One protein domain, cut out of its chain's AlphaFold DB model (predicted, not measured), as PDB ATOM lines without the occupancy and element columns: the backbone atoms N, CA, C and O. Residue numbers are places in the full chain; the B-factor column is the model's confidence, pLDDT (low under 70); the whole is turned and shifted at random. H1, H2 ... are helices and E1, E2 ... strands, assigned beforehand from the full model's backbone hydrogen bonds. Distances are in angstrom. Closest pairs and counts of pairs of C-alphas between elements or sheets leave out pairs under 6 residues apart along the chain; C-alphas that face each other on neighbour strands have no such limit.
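This is residues 9 to 126 of the 284 residues of the protein "Beta-ribofuranosylaminobenzene 5'-phosphate synthase family protein" of Rhodopirellula maiorica SM1 (UniProt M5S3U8). Helix H2 runs through the middle, with the two-stranded sheet of E1 and E2 packed on it, H1 and H3 crossing it, and H4 meeting its residues 64 to 68. Past H4, at one end of the longest axis, sits a small hairpin of E3 and E4. The printed part has 118 residues, with four named helices and four named strands in the order E1, H1, E2, H2, H3, H4, E3, E4; its class is mixed and both sheets are antiparallel. It is compact, with a radius of gyration of the C-alphas of 14.5 A, and spans 46 by 31 by 19 A.

Find C-alpha 9 at (102.951, 4.403, 188.057), where E1, residues 9 to 13, begins. H1, residues 24 to 37, runs 19.8 A; E2, residues 46 to 52, runs 18.5 A. H2, residues 62 to 78, starts at (107.035, -7.361, 186.757) and runs 24.3 A. Then come H3, residues 85 to 92, H4, residues 100 to 107, E3, residues 110 to 113, and E4, residues 124 to 126, ending at (129.600, -5.695, 188.108).

Start at the hub, H2. It touches H3 at a steep tilt of 63 degrees, Ala 67 and Ala 92 having the closest C-alphas, 4.8 A apart. With residues 67 to 71 alone it touches H1, closest at the C-alphas of Val 30 and Ala 71, 6.3 A; with residues 64 to 68 alone it touches H4, closest at the C-alphas of Thr 64 and Gly 101, 6.4 A. The helix packing is mostly crossed, tilts being steep. The C-alphas of Ala 11 in E1 and Ala 73 in H2 are their closest, 5.7 A. Between E1 and E2, N 10 and O 49 are 2.9 A apart; between E3 and E4, N 125 and O 112 are 2.8 A apart, both within hydrogen-bond range. In H1, H2, H3 and H4 every O i to N i+4 pair is within that range.

The C-alphas farthest apart, those of Asp 15 and Asp 116, are 46.9 A apart. The printed part has no cut, and no link is long. Look for pLDDT under 70 at residues 82 to 87, of which 85 to 87 belong to H3, and 95 to 98.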
ATOM      1  N   VAL A   9     103.829   4.146 186.914       96.12
ATOM      2  CA  VAL A   9     102.951   4.403 188.057       96.12
ATOM      3  C   VAL A   9     102.943   5.895 188.337       96.12
ATOM      4  O   VAL A   9     103.998   6.520 188.370       96.12
ATOM      5  N   VAL A  10     101.761   6.443 188.597       96.38
ATOM      6  CA  VAL A  10     101.583   7.833 189.015       96.38
ATOM      7  C   VAL A  10     100.984   7.854 190.413       96.38
ATOM      8  O   VAL A  10      99.986   7.182 190.677       96.38
ATOM      9  N   ALA A  11     101.585   8.639 191.305       96.06
ATOM     10  CA  ALA A  11     101.048   8.928 192.629       96.06
ATOM     11  C   ALA A  11     100.619  10.397 192.704       96.06
ATOM     12  O   ALA A  11     101.367  11.283 192.299       96.06
ATOM     13  N   ARG A  12      99.423  10.663 193.234       96.50
ATOM     14  CA  ARG A  12      98.919  12.025 193.487       96.50
ATOM     15  C   ARG A  12      98.403  12.141 194.911       96.50
ATOM     16  O   ARG A  12      97.916  11.156 195.461       96.50
ATOM     17  N   ARG A  13      98.487  13.330 195.513       95.62
ATOM     18  CA  ARG A  13      97.880  13.574 196.832       95.62
ATOM     19  C   ARG A  13      96.362  13.423 196.736       95.62
ATOM     20  O   ARG A  13      95.767  13.772 195.719       95.62
ATOM     21  N   ALA A  14      95.763  12.870 197.781       96.25
ATOM     22  CA  ALA A  14      94.322  12.688 197.915       96.25
ATOM     23  C   ALA A  14      93.950  12.701 199.405       96.25
ATOM     24  O   ALA A  14      94.829  12.528 200.244       96.25
ATOM     25  N   ASP A  15      92.667  12.845 199.739       95.31
ATOM     26  CA  ASP A  15      92.216  12.877 201.144       95.31
ATOM     27  C   ASP A  15      92.318  11.511 201.848       95.31
ATOM     28  O   ASP A  15      92.360  11.425 203.072       95.31
ATOM     29  N   ALA A  16      92.370  10.426 201.072       95.50
ATOM     30  CA  ALA A  16      92.523   9.056 201.548       95.50
ATOM     31  C   ALA A  16      93.246   8.203 200.498       95.50
ATOM     32  O   ALA A  16      93.346   8.587 199.328       95.50
ATOM     33  N   PHE A  17      93.727   7.025 200.905       97.75
ATOM     34  CA  PHE A  17      94.351   6.084 199.980       97.75
ATOM     35  C   PHE A  17      93.356   5.588 198.922       97.75
ATOM     36  O   PHE A  17      92.301   5.046 199.250       97.75
ATOM     37  N   GLN A  18      93.726   5.720 197.651       97.44
ATOM     38  CA  GLN A  18      92.968   5.211 196.511       97.44
ATOM     39  C   GLN A  18      93.884   4.336 195.652       97.44
ATOM     40  O   GLN A  18      94.788   4.831 194.977       97.44
ATOM     41  N   GLY A  19      93.669   3.020 195.689       93.75
ATOM     42  CA  GLY A  19      94.429   2.062 194.884       93.75
ATOM     43  C   GLY A  19      93.884   1.907 193.454       93.75
ATOM     44  O   GLY A  19      92.719   2.209 193.198       93.75
ATOM     45  N   PRO A  20      94.695   1.386 192.517       93.44
ATOM     46  CA  PRO A  20      94.248   1.076 191.164       93.44
ATOM     47  C   PRO A  20      93.353  -0.171 191.146       93.44
ATOM     48  O   PRO A  20      93.497  -1.067 191.978       93.44
ATOM     49  N   ALA A  21      92.484  -0.279 190.134       89.88
ATOM     50  CA  ALA A  21      91.650  -1.468 189.929       89.88
ATOM     51  C   ALA A  21      92.487  -2.721 189.600       89.88
ATOM     52  O   ALA A  21      92.216  -3.823 190.074       89.88
ATOM     53  N   ILE A  22      93.546  -2.554 188.805       87.75
ATOM     54  CA  ILE A  22      94.456  -3.638 188.427       87.75
ATOM     55  C   ILE A  22      95.562  -3.750 189.475       87.75
ATOM     56  O   ILE A  22      96.126  -2.750 189.903       87.75
ATOM     57  N   ALA A  23      95.934  -4.978 189.848       88.25
ATOM     58  CA  ALA A  23      96.969  -5.236 190.855       88.25
ATOM     59  C   ALA A  23      96.653  -4.685 192.260       88.25
ATOM     60  O   ALA A  23      97.582  -4.554 193.061       88.25
ATOM     61  N   ALA A  24      95.379  -4.407 192.566       91.62
ATOM     62  CA  ALA A  24      94.929  -3.752 193.796       91.62
ATOM     63  C   ALA A  24      95.595  -4.322 195.060       91.62
ATOM     64  O   ALA A  24      96.248  -3.588 195.795       91.62
ATOM     65  N   ASN A  25      95.554  -5.646 195.245       91.19
ATOM     66  CA  ASN A  25      96.145  -6.315 196.413       91.19
ATOM     67  C   ASN A  25      97.651  -6.056 196.561       91.19
ATOM     68  O   ASN A  25      98.160  -5.914 197.671       91.19
ATOM     69  N   ARG A  26      98.386  -5.980 195.444       90.00
ATOM     70  CA  ARG A  26      99.829  -5.716 195.475       90.00
ATOM     71  C   ARG A  26     100.112  -4.275 195.872       90.00
ATOM     72  O   ARG A  26     100.987  -4.061 196.703       90.00
ATOM     73  N   VAL A  27      99.385  -3.320 195.293       94.94
ATOM     74  CA  VAL A  27      99.551  -1.893 195.604       94.94
ATOM     75  C   VAL A  27      99.129  -1.606 197.044       94.94
ATOM     76  O   VAL A  27      99.881  -0.972 197.776       94.94
ATOM     77  N   LEU A  28      98.000  -2.161 197.489       95.25
ATOM     78  CA  LEU A  28      97.549  -2.069 198.875       95.25
ATOM     79  C   LEU A  28      98.580  -2.663 199.843       95.25
ATOM     80  O   LEU A  28      98.910  -2.042 200.844       95.25
ATOM     81  N   GLY A  29      99.160  -3.823 199.518       94.38
ATOM     82  CA  GLY A  29     100.220  -4.415 200.334       94.38
ATOM     83  C   GLY A  29     101.463  -3.525 200.453       94.38
ATOM     84  O   GLY A  29     102.082  -3.484 201.515       94.38
ATOM     85  N   VAL A  30     101.829  -2.796 199.392       94.94
ATOM     86  CA  VAL A  30     102.912  -1.797 199.437       94.94
ATOM     87  C   VAL A  30     102.519  -0.617 200.332       94.94
ATOM     88  O   VAL A  30     103.308  -0.231 201.189       94.94
ATOM     89  N   ALA A  31     101.297  -0.096 200.199       95.75
ATOM     90  CA  ALA A  31     100.792   1.005 201.021       95.75
ATOM     91  C   ALA A  31     100.704   0.642 202.517       95.75
ATOM     92  O   ALA A  31     101.073   1.446 203.367       95.75
ATOM     93  N   GLU A  32     100.302  -0.585 202.855       95.94
ATOM     94  CA  GLU A  32     100.312  -1.086 204.236       95.94
ATOM     95  C   GLU A  32     101.728  -1.200 204.804       95.94
ATOM     96  O   GLU A  32     101.975  -0.860 205.961       95.94
ATOM     97  N   ARG A  33     102.693  -1.663 204.002       94.25
ATOM     98  CA  ARG A  33     104.096  -1.705 204.438       94.25
ATOM     99  C   ARG A  33     104.677  -0.308 204.599       94.25
ATOM    100  O   ARG A  33     105.391  -0.082 205.569       94.25
ATOM    101  N   TYR A  34     104.321   0.625 203.719       93.69
ATOM    102  CA  TYR A  34     104.661   2.038 203.864       93.69
ATOM    103  C   TYR A  34     104.123   2.596 205.185       93.69
ATOM    104  O   TYR A  34     104.883   3.126 205.992       93.69
ATOM    105  N   ARG A  35     102.827   2.385 205.451       94.75
ATOM    106  CA  ARG A  35     102.163   2.783 206.694       94.75
ATOM    107  C   ARG A  35     102.909   2.271 207.927       94.75
ATOM    108  O   ARG A  35     103.172   3.039 208.843       94.75
ATOM    109  N   ARG A  36     103.279   0.987 207.942       93.12
ATOM    110  CA  ARG A  36     104.028   0.374 209.053       93.12
ATOM    111  C   ARG A  36     105.442   0.937 209.190       93.12
ATOM    112  O   ARG A  36     105.865   1.207 210.307       93.12
ATOM    113  N   GLN A  37     106.153   1.118 208.076       89.44
ATOM    114  CA  GLN A  37     107.524   1.636 208.053       89.44
ATOM    115  C   GLN A  37     107.612   3.043 208.659       89.44
ATOM    116  O   GLN A  37     108.546   3.323 209.403       89.44
ATOM    117  N   PHE A  38     106.631   3.898 208.360       89.62
ATOM    118  CA  PHE A  38     106.557   5.280 208.842       89.62
ATOM    119  C   PHE A  38     105.629   5.465 210.052       89.62
ATOM    120  O   PHE A  38     105.374   6.594 210.451       89.62
ATOM    121  N   GLN A  39     105.137   4.369 210.645       92.00
ATOM    122  CA  GLN A  39     104.280   4.373 211.842       92.00
ATOM    123  C   GLN A  39     103.040   5.279 211.713       92.00
ATOM    124  O   GLN A  39     102.651   5.958 212.657       92.00
ATOM    125  N   LEU A  40     102.414   5.285 210.536       92.06
ATOM    126  CA  LEU A  40     101.221   6.089 210.267       92.06
ATOM    127  C   LEU A  40      99.954   5.404 210.816       92.06
ATOM    128  O   LEU A  40      99.775   4.185 210.680       92.06
ATOM    129  N   ASP A  41      99.033   6.201 211.360       94.50
ATOM    130  CA  ASP A  41      97.745   5.721 211.889       94.50
ATOM    131  C   ASP A  41      96.808   5.198 210.789       94.50
ATOM    132  O   ASP A  41      96.015   4.283 211.008       94.50
ATOM    133  N   ALA A  42      96.936   5.742 209.577       95.50
ATOM    134  CA  ALA A  42      96.151   5.377 208.403       95.50
ATOM    135  C   ALA A  42      97.048   5.175 207.175       95.50
ATOM    136  O   ALA A  42      98.216   5.565 207.161       95.50
ATOM    137  N   LEU A  43      96.501   4.547 206.131       96.81
ATOM    138  CA  LEU A  43      97.186   4.406 204.844       96.81
ATOM    139  C   LEU A  43      97.608   5.776 204.274       96.81
ATOM    140  O   LEU A  43      96.929   6.774 204.526       96.81
ATOM    141  N   PRO A  44      98.691   5.833 203.474       95.25
ATOM    142  CA  PRO A  44      99.175   7.083 202.896       95.25
ATOM    143  C   PRO A  44      98.088   7.769 202.058       95.25
ATOM    144  O   PRO A  44      97.519   7.156 201.153       95.25
ATOM    145  N   ALA A  45      97.823   9.044 202.346       95.81
ATOM    146  CA  ALA A  45      96.776   9.853 201.722       95.81
ATOM    147  C   ALA A  45      97.141  10.218 200.267       95.81
ATOM    148  O   ALA A  45      97.629  11.306 199.945       95.81
ATOM    149  N   CYS A  46      96.993   9.240 199.376       96.81
ATOM    150  CA  CYS A  46      97.387   9.342 197.980       96.81
ATOM    151  C   CYS A  46      96.551   8.436 197.074       96.81
ATOM    152  O   CYS A  46      96.070   7.375 197.475       96.81
ATOM    153  N   LYS A  47      96.423   8.840 195.814       97.56
ATOM    154  CA  LYS A  47      95.884   8.027 194.731       97.56
ATOM    155  C   LYS A  47      97.025   7.442 193.916       97.56
ATOM    156  O   LYS A  47      97.894   8.187 193.467       97.56
ATOM    157  N   ILE A  48      96.987   6.131 193.693       97.81
ATOM    158  CA  ILE A  48      97.932   5.405 192.846       97.81
ATOM    159  C   ILE A  48      97.235   4.958 191.565       97.81
ATOM    160  O   ILE A  48      96.245   4.230 191.596       97.81
ATOM    161  N   GLU A  49      97.799   5.354 190.432       96.62
ATOM    162  CA  GLU A  49      97.372   4.939 189.101       96.62
ATOM    163  C   GLU A  49      98.481   4.121 188.438       96.62
ATOM    164  O   GLU A  49      99.656   4.479 188.501       96.62
ATOM    165  N   ILE A  50      98.112   3.013 187.797       95.56
ATOM    166  CA  ILE A  50      99.024   2.231 186.955       95.56
ATOM    167  C   ILE A  50      98.729   2.623 185.512       95.56
ATOM    168  O   ILE A  50      97.681   2.255 184.986       95.56
ATOM    169  N   VAL A  51      99.643   3.367 184.893       94.94
ATOM    170  CA  VAL A  51      99.498   3.851 183.511       94.94
ATOM    171  C   VAL A  51      99.875   2.746 182.530       94.94
ATOM    172  O   VAL A  51      99.159   2.488 181.565       94.94
ATOM    173  N   ARG A  52     100.978   2.041 182.805       92.25
ATOM    174  CA  ARG A  52     101.459   0.909 182.002       92.25
ATOM    175  C   ARG A  52     101.974  -0.197 182.897       92.25
ATOM    176  O   ARG A  52     102.574   0.048 183.945       92.25
ATOM    177  N   ARG A  53     101.750  -1.439 182.477       86.69
ATOM    178  CA  ARG A  53     102.251  -2.611 183.185       86.69
ATOM    179  C   ARG A  53     102.387  -3.794 182.230       86.69
ATOM    180  O   ARG A  53     101.406  -4.132 181.568       86.69
ATOM    181  N   PRO A  54     103.531  -4.497 182.223       84.19
ATOM    182  CA  PRO A  54     103.643  -5.757 181.506       84.19
ATOM    183  C   PRO A  54     102.704  -6.822 182.097       84.19
ATOM    184  O   PRO A  54     102.417  -6.783 183.306       84.19
ATOM    185  N   PRO A  55     102.286  -7.834 181.317       78.62
ATOM    186  CA  PRO A  55     101.497  -8.936 181.848       78.62
ATOM    187  C   PRO A  55     102.215  -9.618 183.020       78.62
ATOM    188  O   PRO A  55     103.438  -9.800 183.021       78.62
ATOM    189  N   ALA A  56     101.456  -9.966 184.057       75.31
ATOM    190  CA  ALA A  56     102.005 -10.659 185.215       75.31
ATOM    191  C   ALA A  56     102.501 -12.063 184.827       75.31
ATOM    192  O   ALA A  56     102.000 -12.649 183.876       75.31
ATOM    193  N   HIS A  57     103.458 -12.600 185.590       70.50
ATOM    194  CA  HIS A  57     103.894 -14.004 185.473       70.50
ATOM    195  C   HIS A  57     104.442 -14.406 184.092       70.50
ATOM    196  O   HIS A  57     104.330 -15.545 183.666       70.50
ATOM    197  N   THR A  58     105.087 -13.462 183.408       72.62
ATOM    198  CA  THR A  58     105.750 -13.658 182.108       72.62
ATOM    199  C   THR A  58     107.271 -13.784 182.229       72.62
ATOM    200  O   THR A  58     107.990 -13.551 181.265       72.62
ATOM    201  N   GLY A  59     107.802 -14.067 183.420       72.69
ATOM    202  CA  GLY A  59     109.250 -14.155 183.639       72.69
ATOM    203  C   GLY A  59     110.015 -12.822 183.573       72.69
ATOM    204  O   GLY A  59     111.230 -12.833 183.712       72.69
ATOM    205  N   LEU A  60     109.344 -11.670 183.417       79.88
ATOM    206  CA  LEU A  60     109.984 -10.345 183.277       79.88
ATOM    207  C   LEU A  60     110.183  -9.578 184.603       79.88
ATOM    208  O   LEU A  60     110.410  -8.372 184.604       79.88
ATOM    209  N   GLY A  61     110.023 -10.225 185.763       80.38
ATOM    210  CA  GLY A  61     110.221  -9.560 187.065       80.38
ATOM    211  C   GLY A  61     109.203  -8.450 187.394       80.38
ATOM    212  O   GLY A  61     109.431  -7.631 188.287       80.38
ATOM    213  N   THR A  62     108.053  -8.435 186.716       83.31
ATOM    214  CA  THR A  62     107.035  -7.361 186.757       83.31
ATOM    215  C   THR A  62     106.501  -7.073 188.161       83.31
ATOM    216  O   THR A  62     106.169  -5.939 188.501       83.31
ATOM    217  N   GLY A  63     106.441  -8.097 189.018       86.62
ATOM    218  CA  GLY A  63     106.008  -7.954 190.406       86.62
ATOM    219  C   GLY A  63     106.985  -7.181 191.289       86.62
ATOM    220  O   GLY A  63     106.533  -6.549 192.244       86.62
ATOM    221  N   THR A  64     108.283  -7.233 190.984       87.44
ATOM    222  CA  THR A  64     109.308  -6.438 191.669       87.44
ATOM    223  C   THR A  64     109.292  -5.010 191.152       87.44
ATOM    224  O   THR A  64     109.213  -4.094 191.961       87.44
ATOM    225  N   GLN A  65     109.254  -4.823 189.826       90.31
ATOM    226  CA  GLN A  65     109.217  -3.494 189.203       90.31
ATOM    227  C   GLN A  65     108.025  -2.666 189.696       90.31
ATOM    228  O   GLN A  65     108.205  -1.543 190.150       90.31
ATOM    229  N   LEU A  66     106.821  -3.251 189.711       92.38
ATOM    230  CA  LEU A  66     105.626  -2.563 190.204       92.38
ATOM    231  C   LEU A  66     105.713  -2.223 191.695       92.38
ATOM    232  O   LEU A  66     105.327  -1.132 192.094       92.38
ATOM    233  N   ALA A  67     106.196  -3.150 192.527       91.88
ATOM    234  CA  ALA A  67     106.293  -2.905 193.964       91.88
ATOM    235  C   ALA A  67     107.299  -1.787 194.283       91.88
ATOM    236  O   ALA A  67     107.004  -0.934 195.114       91.88
ATOM    237  N   MET A  68     108.442  -1.777 193.588       92.38
ATOM    238  CA  MET A  68     109.453  -0.723 193.691       92.38
ATOM    239  C   MET A  68     108.907   0.628 193.213       92.38
ATOM    240  O   MET A  68     109.015   1.601 193.951       92.38
ATOM    241  N   ALA A  69     108.252   0.672 192.046       94.06
ATOM    242  CA  ALA A  69     107.680   1.899 191.488       94.06
ATOM    243  C   ALA A  69     106.612   2.521 192.399       94.06
ATOM    244  O   ALA A  69     106.641   3.720 192.649       94.06
ATOM    245  N   VAL A  70     105.701   1.712 192.953       95.06
ATOM    246  CA  VAL A  70     104.683   2.200 193.903       95.06
ATOM    247  C   VAL A  70     105.330   2.713 195.189       95.06
ATOM    248  O   VAL A  70     104.962   3.784 195.664       95.06
ATOM    249  N   ALA A  71     106.280   1.963 195.758       93.38
ATOM    250  CA  ALA A  71     106.951   2.361 196.992       93.38
ATOM    251  C   ALA A  71     107.697   3.690 196.813       93.38
ATOM    252  O   ALA A  71     107.545   4.591 197.633       93.38
ATOM    253  N   GLU A  72     108.457   3.829 195.723       92.50
ATOM    254  CA  GLU A  72     109.218   5.042 195.429       92.50
ATOM    255  C   GLU A  72     108.290   6.221 195.098       92.50
ATOM    256  O   GLU A  72     108.516   7.313 195.606       92.50
ATOM    257  N   ALA A  73     107.197   6.007 194.355       93.62
ATOM    258  CA  ALA A  73     106.225   7.060 194.051       93.62
ATOM    259  C   ALA A  73     105.522   7.602 195.310       93.62
ATOM    260  O   ALA A  73     105.379   8.816 195.451       93.62
ATOM    261  N   ILE A  74     105.121   6.735 196.250       93.75
ATOM    262  CA  ILE A  74     104.523   7.185 197.520       93.75
ATOM    263  C   ILE A  74     105.565   7.918 198.373       93.75
ATOM    264  O   ILE A  74     105.272   8.992 198.901       93.75
ATOM    265  N   SER A  75     106.785   7.373 198.486       91.56
ATOM    266  CA  SER A  75     107.873   8.020 199.228       91.56
ATOM    267  C   SER A  75     108.174   9.411 198.692       91.56
ATOM    268  O   SER A  75     108.192  10.354 199.471       91.56
ATOM    269  N   GLN A  76     108.336   9.560 197.379       91.25
ATOM    270  CA  GLN A  76     108.641  10.854 196.767       91.25
ATOM    271  C   GLN A  76     107.512  11.875 196.941       91.25
ATOM    272  O   GLN A  76     107.769  13.058 197.133       91.25
ATOM    273  N   LEU A  77     106.253  11.430 196.917       92.88
ATOM    274  CA  LEU A  77     105.097  12.315 197.051       92.88
ATOM    275  C   LEU A  77     104.900  12.857 198.480       92.88
ATOM    276  O   LEU A  77     104.472  14.006 198.663       92.88
ATOM    277  N   LEU A  78     105.123  12.007 199.487       90.12
ATOM    278  CA  LEU A  78     104.740  12.285 200.876       90.12
ATOM    279  C   LEU A  78     105.929  12.572 201.799       90.12
ATOM    280  O   LEU A  78     105.796  13.418 202.678       90.12
ATOM    281  N   HIS A  79     107.064  11.907 201.580       85.00
ATOM    282  CA  HIS A  79     108.276  12.002 202.401       85.00
ATOM    283  C   HIS A  79     109.541  12.023 201.518       85.00
ATOM    284  O   HIS A  79     110.363  11.103 201.608       85.00
ATOM    285  N   PRO A  80     109.707  13.018 200.620       83.00
ATOM    286  CA  PRO A  80     110.843  13.078 199.693       83.00
ATOM    287  C   PRO A  80     112.202  13.079 200.409       83.00
ATOM    288  O   PRO A  80     113.169  12.514 199.906       83.00
ATOM    289  N   GLU A  81     112.273  13.637 201.618       79.38
ATOM    290  CA  GLU A  81     113.457  13.625 202.482       79.38
ATOM    291  C   GLU A  81     113.853  12.221 202.968       79.38
ATOM    292  O   GLU A  81     115.021  11.976 203.264       79.38
ATOM    293  N   ASN A  82     112.894  11.291 203.003       68.19
ATOM    294  CA  ASN A  82     113.066   9.899 203.422       68.19
ATOM    295  C   ASN A  82     112.914   8.909 202.256       68.19
ATOM    296  O   ASN A  82     112.858   7.694 202.467       68.19
ATOM    297  N   ALA A  83     112.872   9.398 201.013       65.56
ATOM    298  CA  ALA A  83     112.843   8.582 199.803       65.56
ATOM    299  C   ALA A  83     114.227   7.978 199.493       65.56
ATOM    300  O   ALA A  83     114.673   7.939 198.344       65.56
ATOM    301  N   ASP A  84     114.929   7.503 200.527       69.62
ATOM    302  CA  ASP A  84     116.180   6.792 200.352       69.62
ATOM    303  C   ASP A  84     115.931   5.417 199.714       69.62
ATOM    304  O   ASP A  84     114.864   4.795 199.809       69.62
ATOM    305  N   GLN A  85     116.946   4.929 199.010       64.19
ATOM    306  CA  GLN A  85     116.798   3.737 198.185       64.19
ATOM    307  C   GLN A  85     116.483   2.483 199.019       64.19
ATOM    308  O   GLN A  85     115.772   1.585 198.559       64.19
ATOM    309  N   ARG A  86     117.004   2.397 200.249       68.88
ATOM    310  CA  ARG A  86     116.813   1.229 201.125       68.88
ATOM    311  C   ARG A  86     115.369   1.144 201.605       68.88
ATOM    312  O   ARG A  86     114.812   0.049 201.655       68.88
ATOM    313  N   THR A  87     114.757   2.287 201.879       69.75
ATOM    314  CA  THR A  87     113.376   2.399 202.342       69.75
ATOM    315  C   THR A  87     112.399   1.897 201.282       69.75
ATOM    316  O   THR A  87     111.569   1.039 201.581       69.75
ATOM    317  N   ALA A  88     112.569   2.295 200.015       74.62
ATOM    318  CA  ALA A  88     111.727   1.799 198.921       74.62
ATOM    319  C   ALA A  88     111.830   0.272 198.734       74.62
ATOM    320  O   ALA A  88     110.815  -0.397 198.542       74.62
ATOM    321  N   SER A  89     113.029  -0.311 198.852       76.88
ATOM    322  CA  SER A  89     113.203  -1.767 198.740       76.88
ATOM    323  C   SER A  89     112.611  -2.550 199.909       76.88
ATOM    324  O   SER A  89     111.991  -3.591 199.677       76.88
ATOM    325  N   ARG A  90     112.728  -2.035 201.138       79.69
ATOM    326  CA  ARG A  90     112.078  -2.621 202.322       79.69
ATOM    327  C   ARG A  90     110.558  -2.580 202.199       79.69
ATOM    328  O   ARG A  90     109.891  -3.587 202.415       79.69
ATOM    329  N   ILE A  91     110.010  -1.444 201.767       76.56
ATOM    330  CA  ILE A  91     108.566  -1.263 201.559       76.56
ATOM    331  C   ILE A  91     108.055  -2.121 200.395       76.56
ATOM    332  O   ILE A  91     106.952  -2.668 200.459       76.56
ATOM    333  N   ALA A  92     108.842  -2.301 199.334       75.50
ATOM    334  CA  ALA A  92     108.492  -3.203 198.241       75.50
ATOM    335  C   ALA A  92     108.457  -4.677 198.684       75.50
ATOM    336  O   ALA A  92     107.733  -5.465 198.072       75.50
ATOM    337  N   ASP A  93     109.185  -5.026 199.750       76.19
ATOM    338  CA  ASP A  93     109.362  -6.382 200.277       76.19
ATOM    339  C   ASP A  93     109.857  -7.374 199.211       76.19
ATOM    340  O   ASP A  93     109.321  -8.462 198.980       76.19
ATOM    341  N   ARG A  94     110.879  -6.934 198.479       74.50
ATOM    342  CA  ARG A  94     111.552  -7.688 197.415       74.50
ATOM    343  C   ARG A  94     113.032  -7.826 197.758       74.50
ATOM    344  O   ARG A  94     113.514  -7.189 198.681       74.50
ATOM    345  N   GLY A  95     113.752  -8.670 197.023       61.94
ATOM    346  CA  GLY A  95     115.185  -8.894 197.261       61.94
ATOM    347  C   GLY A  95     115.510 -10.086 198.160       61.94
ATOM    348  O   GLY A  95     116.636 -10.552 198.124       61.94
ATOM    349  N   ARG A  96     114.522 -10.674 198.858       61.72
ATOM    350  CA  ARG A  96     114.726 -11.812 199.785       61.72
ATOM    351  C   ARG A  96     115.339 -13.081 199.162       61.72
ATOM    352  O   ARG A  96     115.796 -13.946 199.892       61.72
ATOM    353  N   ARG A  97     115.254 -13.238 197.837       62.47
ATOM    354  CA  ARG A  97     115.741 -14.420 197.089       62.47
ATOM    355  C   ARG A  97     116.638 -14.055 195.910       62.47
ATOM    356  O   ARG A  97     117.551 -14.797 195.586       62.47
ATOM    357  N   SER A  98     116.356 -12.931 195.256       69.44
ATOM    358  CA  SER A  98     117.185 -12.388 194.184       69.44
ATOM    359  C   SER A  98     117.112 -10.869 194.229       69.44
ATOM    360  O   SER A  98     116.018 -10.287 194.228       69.44
ATOM    361  N   ALA A  99     118.279 -10.246 194.301       82.69
ATOM    362  CA  ALA A  99     118.453  -8.813 194.423       82.69
ATOM    363  C   ALA A  99     118.642  -8.149 193.041       82.69
ATOM    364  O   ALA A  99     118.335  -6.963 192.883       82.69
ATOM    365  N   VAL A 100     118.927  -8.939 191.995       86.38
ATOM    366  CA  VAL A 100     119.054  -8.488 190.596       86.38
ATOM    367  C   VAL A 100     117.857  -7.674 190.090       86.38
ATOM    368  O   VAL A 100     118.033  -6.725 189.336       86.38
ATOM    369  N   GLY A 101     116.628  -7.983 190.522       87.81
ATOM    370  CA  GLY A 101     115.438  -7.232 190.108       87.81
ATOM    371  C   GLY A 101     115.374  -5.821 190.703       87.81
ATOM    372  O   GLY A 101     114.872  -4.901 190.056       87.81
ATOM    373  N   ILE A 102     115.896  -5.646 191.922       89.31
ATOM    374  CA  ILE A 102     116.023  -4.338 192.581       89.31
ATOM    375  C   ILE A 102     117.165  -3.557 191.940       89.31
ATOM    376  O   ILE A 102     116.982  -2.395 191.583       89.31
ATOM    377  N   HIS A 103     118.318  -4.197 191.746       91.25
ATOM    378  CA  HIS A 103     119.456  -3.561 191.085       91.25
ATOM    379  C   HIS A 103     119.108  -3.143 189.661       91.25
ATOM    380  O   HIS A 103     119.381  -2.014 189.268       91.25
ATOM    381  N   GLY A 104     118.415  -4.006 188.920       92.06
ATOM    382  CA  GLY A 104     117.965  -3.737 187.561       92.06
ATOM    383  C   GLY A 104     117.018  -2.546 187.491       92.06
ATOM    384  O   GLY A 104     117.167  -1.702 186.613       92.06
ATOM    385  N   TYR A 105     116.091  -2.433 188.447       91.62
ATOM    386  CA  TYR A 105     115.216  -1.262 188.561       91.62
ATOM    387  C   TYR A 105     116.039   0.023 188.759       91.62
ATOM    388  O   TYR A 105     115.761   1.051 188.151       91.62
ATOM    389  N   ARG A 106     117.088  -0.032 189.586       90.06
ATOM    390  CA  ARG A 106     117.886   1.139 189.973       90.06
ATOM    391  C   ARG A 106     118.967   1.554 188.995       90.06
ATOM    392  O   ARG A 106     119.309   2.728 188.995       90.06
ATOM    393  N   HIS A 107     119.530   0.620 188.241       93.12
ATOM    394  CA  HIS A 107     120.770   0.846 187.497       93.12
ATOM    395  C   HIS A 107     120.677   0.474 186.019       93.12
ATOM    396  O   HIS A 107     121.579   0.836 185.265       93.12
ATOM    397  N   GLY A 108     119.634  -0.262 185.619       94.31
ATOM    398  CA  GLY A 108     119.562  -0.875 184.296       94.31
ATOM    399  C   GLY A 108     120.772  -1.770 183.990       94.31
ATOM    400  O   GLY A 108     121.545  -2.149 184.873       94.31
ATOM    401  N   GLY A 109     120.924  -2.115 182.720       95.62
ATOM    402  CA  GLY A 109     122.042  -2.878 182.179       95.62
ATOM    403  C   GLY A 109     121.984  -4.374 182.479       95.62
ATOM    404  O   GLY A 109     120.949  -4.935 182.880       95.62
ATOM    405  N   LEU A 110     123.127  -5.020 182.251       96.50
ATOM    406  CA  LEU A 110     123.438  -6.365 182.712       96.50
ATOM    407  C   LEU A 110     124.087  -6.269 184.091       96.50
ATOM    408  O   LEU A 110     125.031  -5.505 184.286       96.50
ATOM    409  N   ILE A 111     123.571  -7.039 185.047       95.38
ATOM    410  CA  ILE A 111     123.979  -6.957 186.448       95.38
ATOM    411  C   ILE A 111     124.436  -8.325 186.917       95.38
ATOM    412  O   ILE A 111     123.682  -9.294 186.841       95.38
ATOM    413  N   TYR A 112     125.650  -8.363 187.452       94.19
ATOM    414  CA  TYR A 112     126.177  -9.479 188.210       94.19
ATOM    415  C   TYR A 112     126.249  -9.090 189.687       94.19
ATOM    416  O   TYR A 112     126.935  -8.137 190.068       94.19
ATOM    417  N   GLU A 113     125.517  -9.827 190.516       91.50
ATOM    418  CA  GLU A 113     125.551  -9.715 191.969       91.50
ATOM    419  C   GLU A 113     126.073 -11.005 192.586       91.50
ATOM    420  O   GLU A 113     125.801 -12.096 192.087       91.50
ATOM    421  N   ASP A 114     126.798 -10.879 193.690       88.25
ATOM    422  CA  ASP A 114     127.306 -12.027 194.434       88.25
ATOM    423  C   ASP A 114     127.662 -11.602 195.856       88.25
ATOM    424  O   ASP A 114     128.153 -10.492 196.076       88.25
ATOM    425  N   ALA A 115     127.466 -12.491 196.818       82.94
ATOM    426  CA  ALA A 115     127.832 -12.275 198.206       82.94
ATOM    427  C   ALA A 115     128.543 -13.515 198.752       82.94
ATOM    428  O   ALA A 115     128.113 -14.647 198.535       82.94
ATOM    429  N   ASP A 116     129.623 -13.294 199.498       76.19
ATOM    430  CA  ASP A 116     130.363 -14.380 200.149       76.19
ATOM    431  C   ASP A 116     129.589 -14.959 201.344       76.19
ATOM    432  O   ASP A 116     129.793 -16.105 201.740       76.19
ATOM    433  N   GLN A 117     128.671 -14.169 201.906       75.88
ATOM    434  CA  GLN A 117     127.788 -14.524 203.014       75.88
ATOM    435  C   GLN A 117     126.364 -14.042 202.721       75.88
ATOM    436  O   GLN A 117     126.165 -13.142 201.907       75.88
ATOM    437  N   ALA A 118     125.373 -14.621 203.403       70.81
ATOM    438  CA  ALA A 118     123.983 -14.206 203.258       70.81
ATOM    439  C   ALA A 118     123.817 -12.713 203.594       70.81
ATOM    440  O   ALA A 118     124.135 -12.276 204.699       70.81
ATOM    441  N   ALA A 119     123.299 -11.944 202.639       72.44
ATOM    442  CA  ALA A 119     122.999 -10.527 202.788       72.44
ATOM    443  C   ALA A 119     121.504 -10.273 202.540       72.44
ATOM    444  O   ALA A 119     120.856 -11.007 201.798       72.44
ATOM    445  N   GLU A 120     120.956  -9.206 203.133       71.94
ATOM    446  CA  GLU A 120     119.577  -8.755 202.858       71.94
ATOM    447  C   GLU A 120     119.393  -8.399 201.369       71.94
ATOM    448  O   GLU A 120     118.339  -8.640 200.780       71.94
ATOM    449  N   LEU A 121     120.446  -7.847 200.758       80.75
ATOM    450  CA  LEU A 121     120.558  -7.540 199.338       80.75
ATOM    451  C   LEU A 121     122.011  -7.802 198.919       80.75
ATOM    452  O   LEU A 121     122.917  -7.149 199.442       80.75
ATOM    453  N   ASN A 122     122.244  -8.740 197.999       85.69
ATOM    454  CA  ASN A 122     123.597  -9.023 197.513       85.69
ATOM    455  C   ASN A 122     124.193  -7.773 196.841       85.69
ATOM    456  O   ASN A 122     123.467  -7.055 196.150       85.69
ATOM    457  N   PRO A 123     125.488  -7.465 197.027       87.94
ATOM    458  CA  PRO A 123     126.105  -6.327 196.365       87.94
ATOM    459  C   PRO A 123     126.300  -6.604 194.870       87.94
ATOM    460  O   PRO A 123     126.597  -7.727 194.454       87.94
ATOM    461  N   ILE A 124     126.186  -5.548 194.065       92.56
ATOM    462  CA  ILE A 124     126.588  -5.589 192.658       92.56
ATOM    463  C   ILE A 124     128.105  -5.769 192.617       92.56
ATOM    464  O   ILE A 124     128.843  -4.941 193.150       92.56
ATOM    465  N   ARG A 125     128.565  -6.840 191.973       94.38
ATOM    466  CA  ARG A 125     129.982  -7.031 191.647       94.38
ATOM    467  C   ARG A 125     130.327  -6.328 190.347       94.38
ATOM    468  O   ARG A 125     131.382  -5.714 190.256       94.38
ATOM    469  N   GLN A 126     129.416  -6.376 189.378       95.62
ATOM    470  CA  GLN A 126     129.600  -5.695 188.108       95.62
ATOM    471  C   GLN A 126     128.270  -5.280 187.481       95.62
ATOM    472  O   GLN A 126     127.272  -6.001 187.559       95.62
TER     473      GLN A 126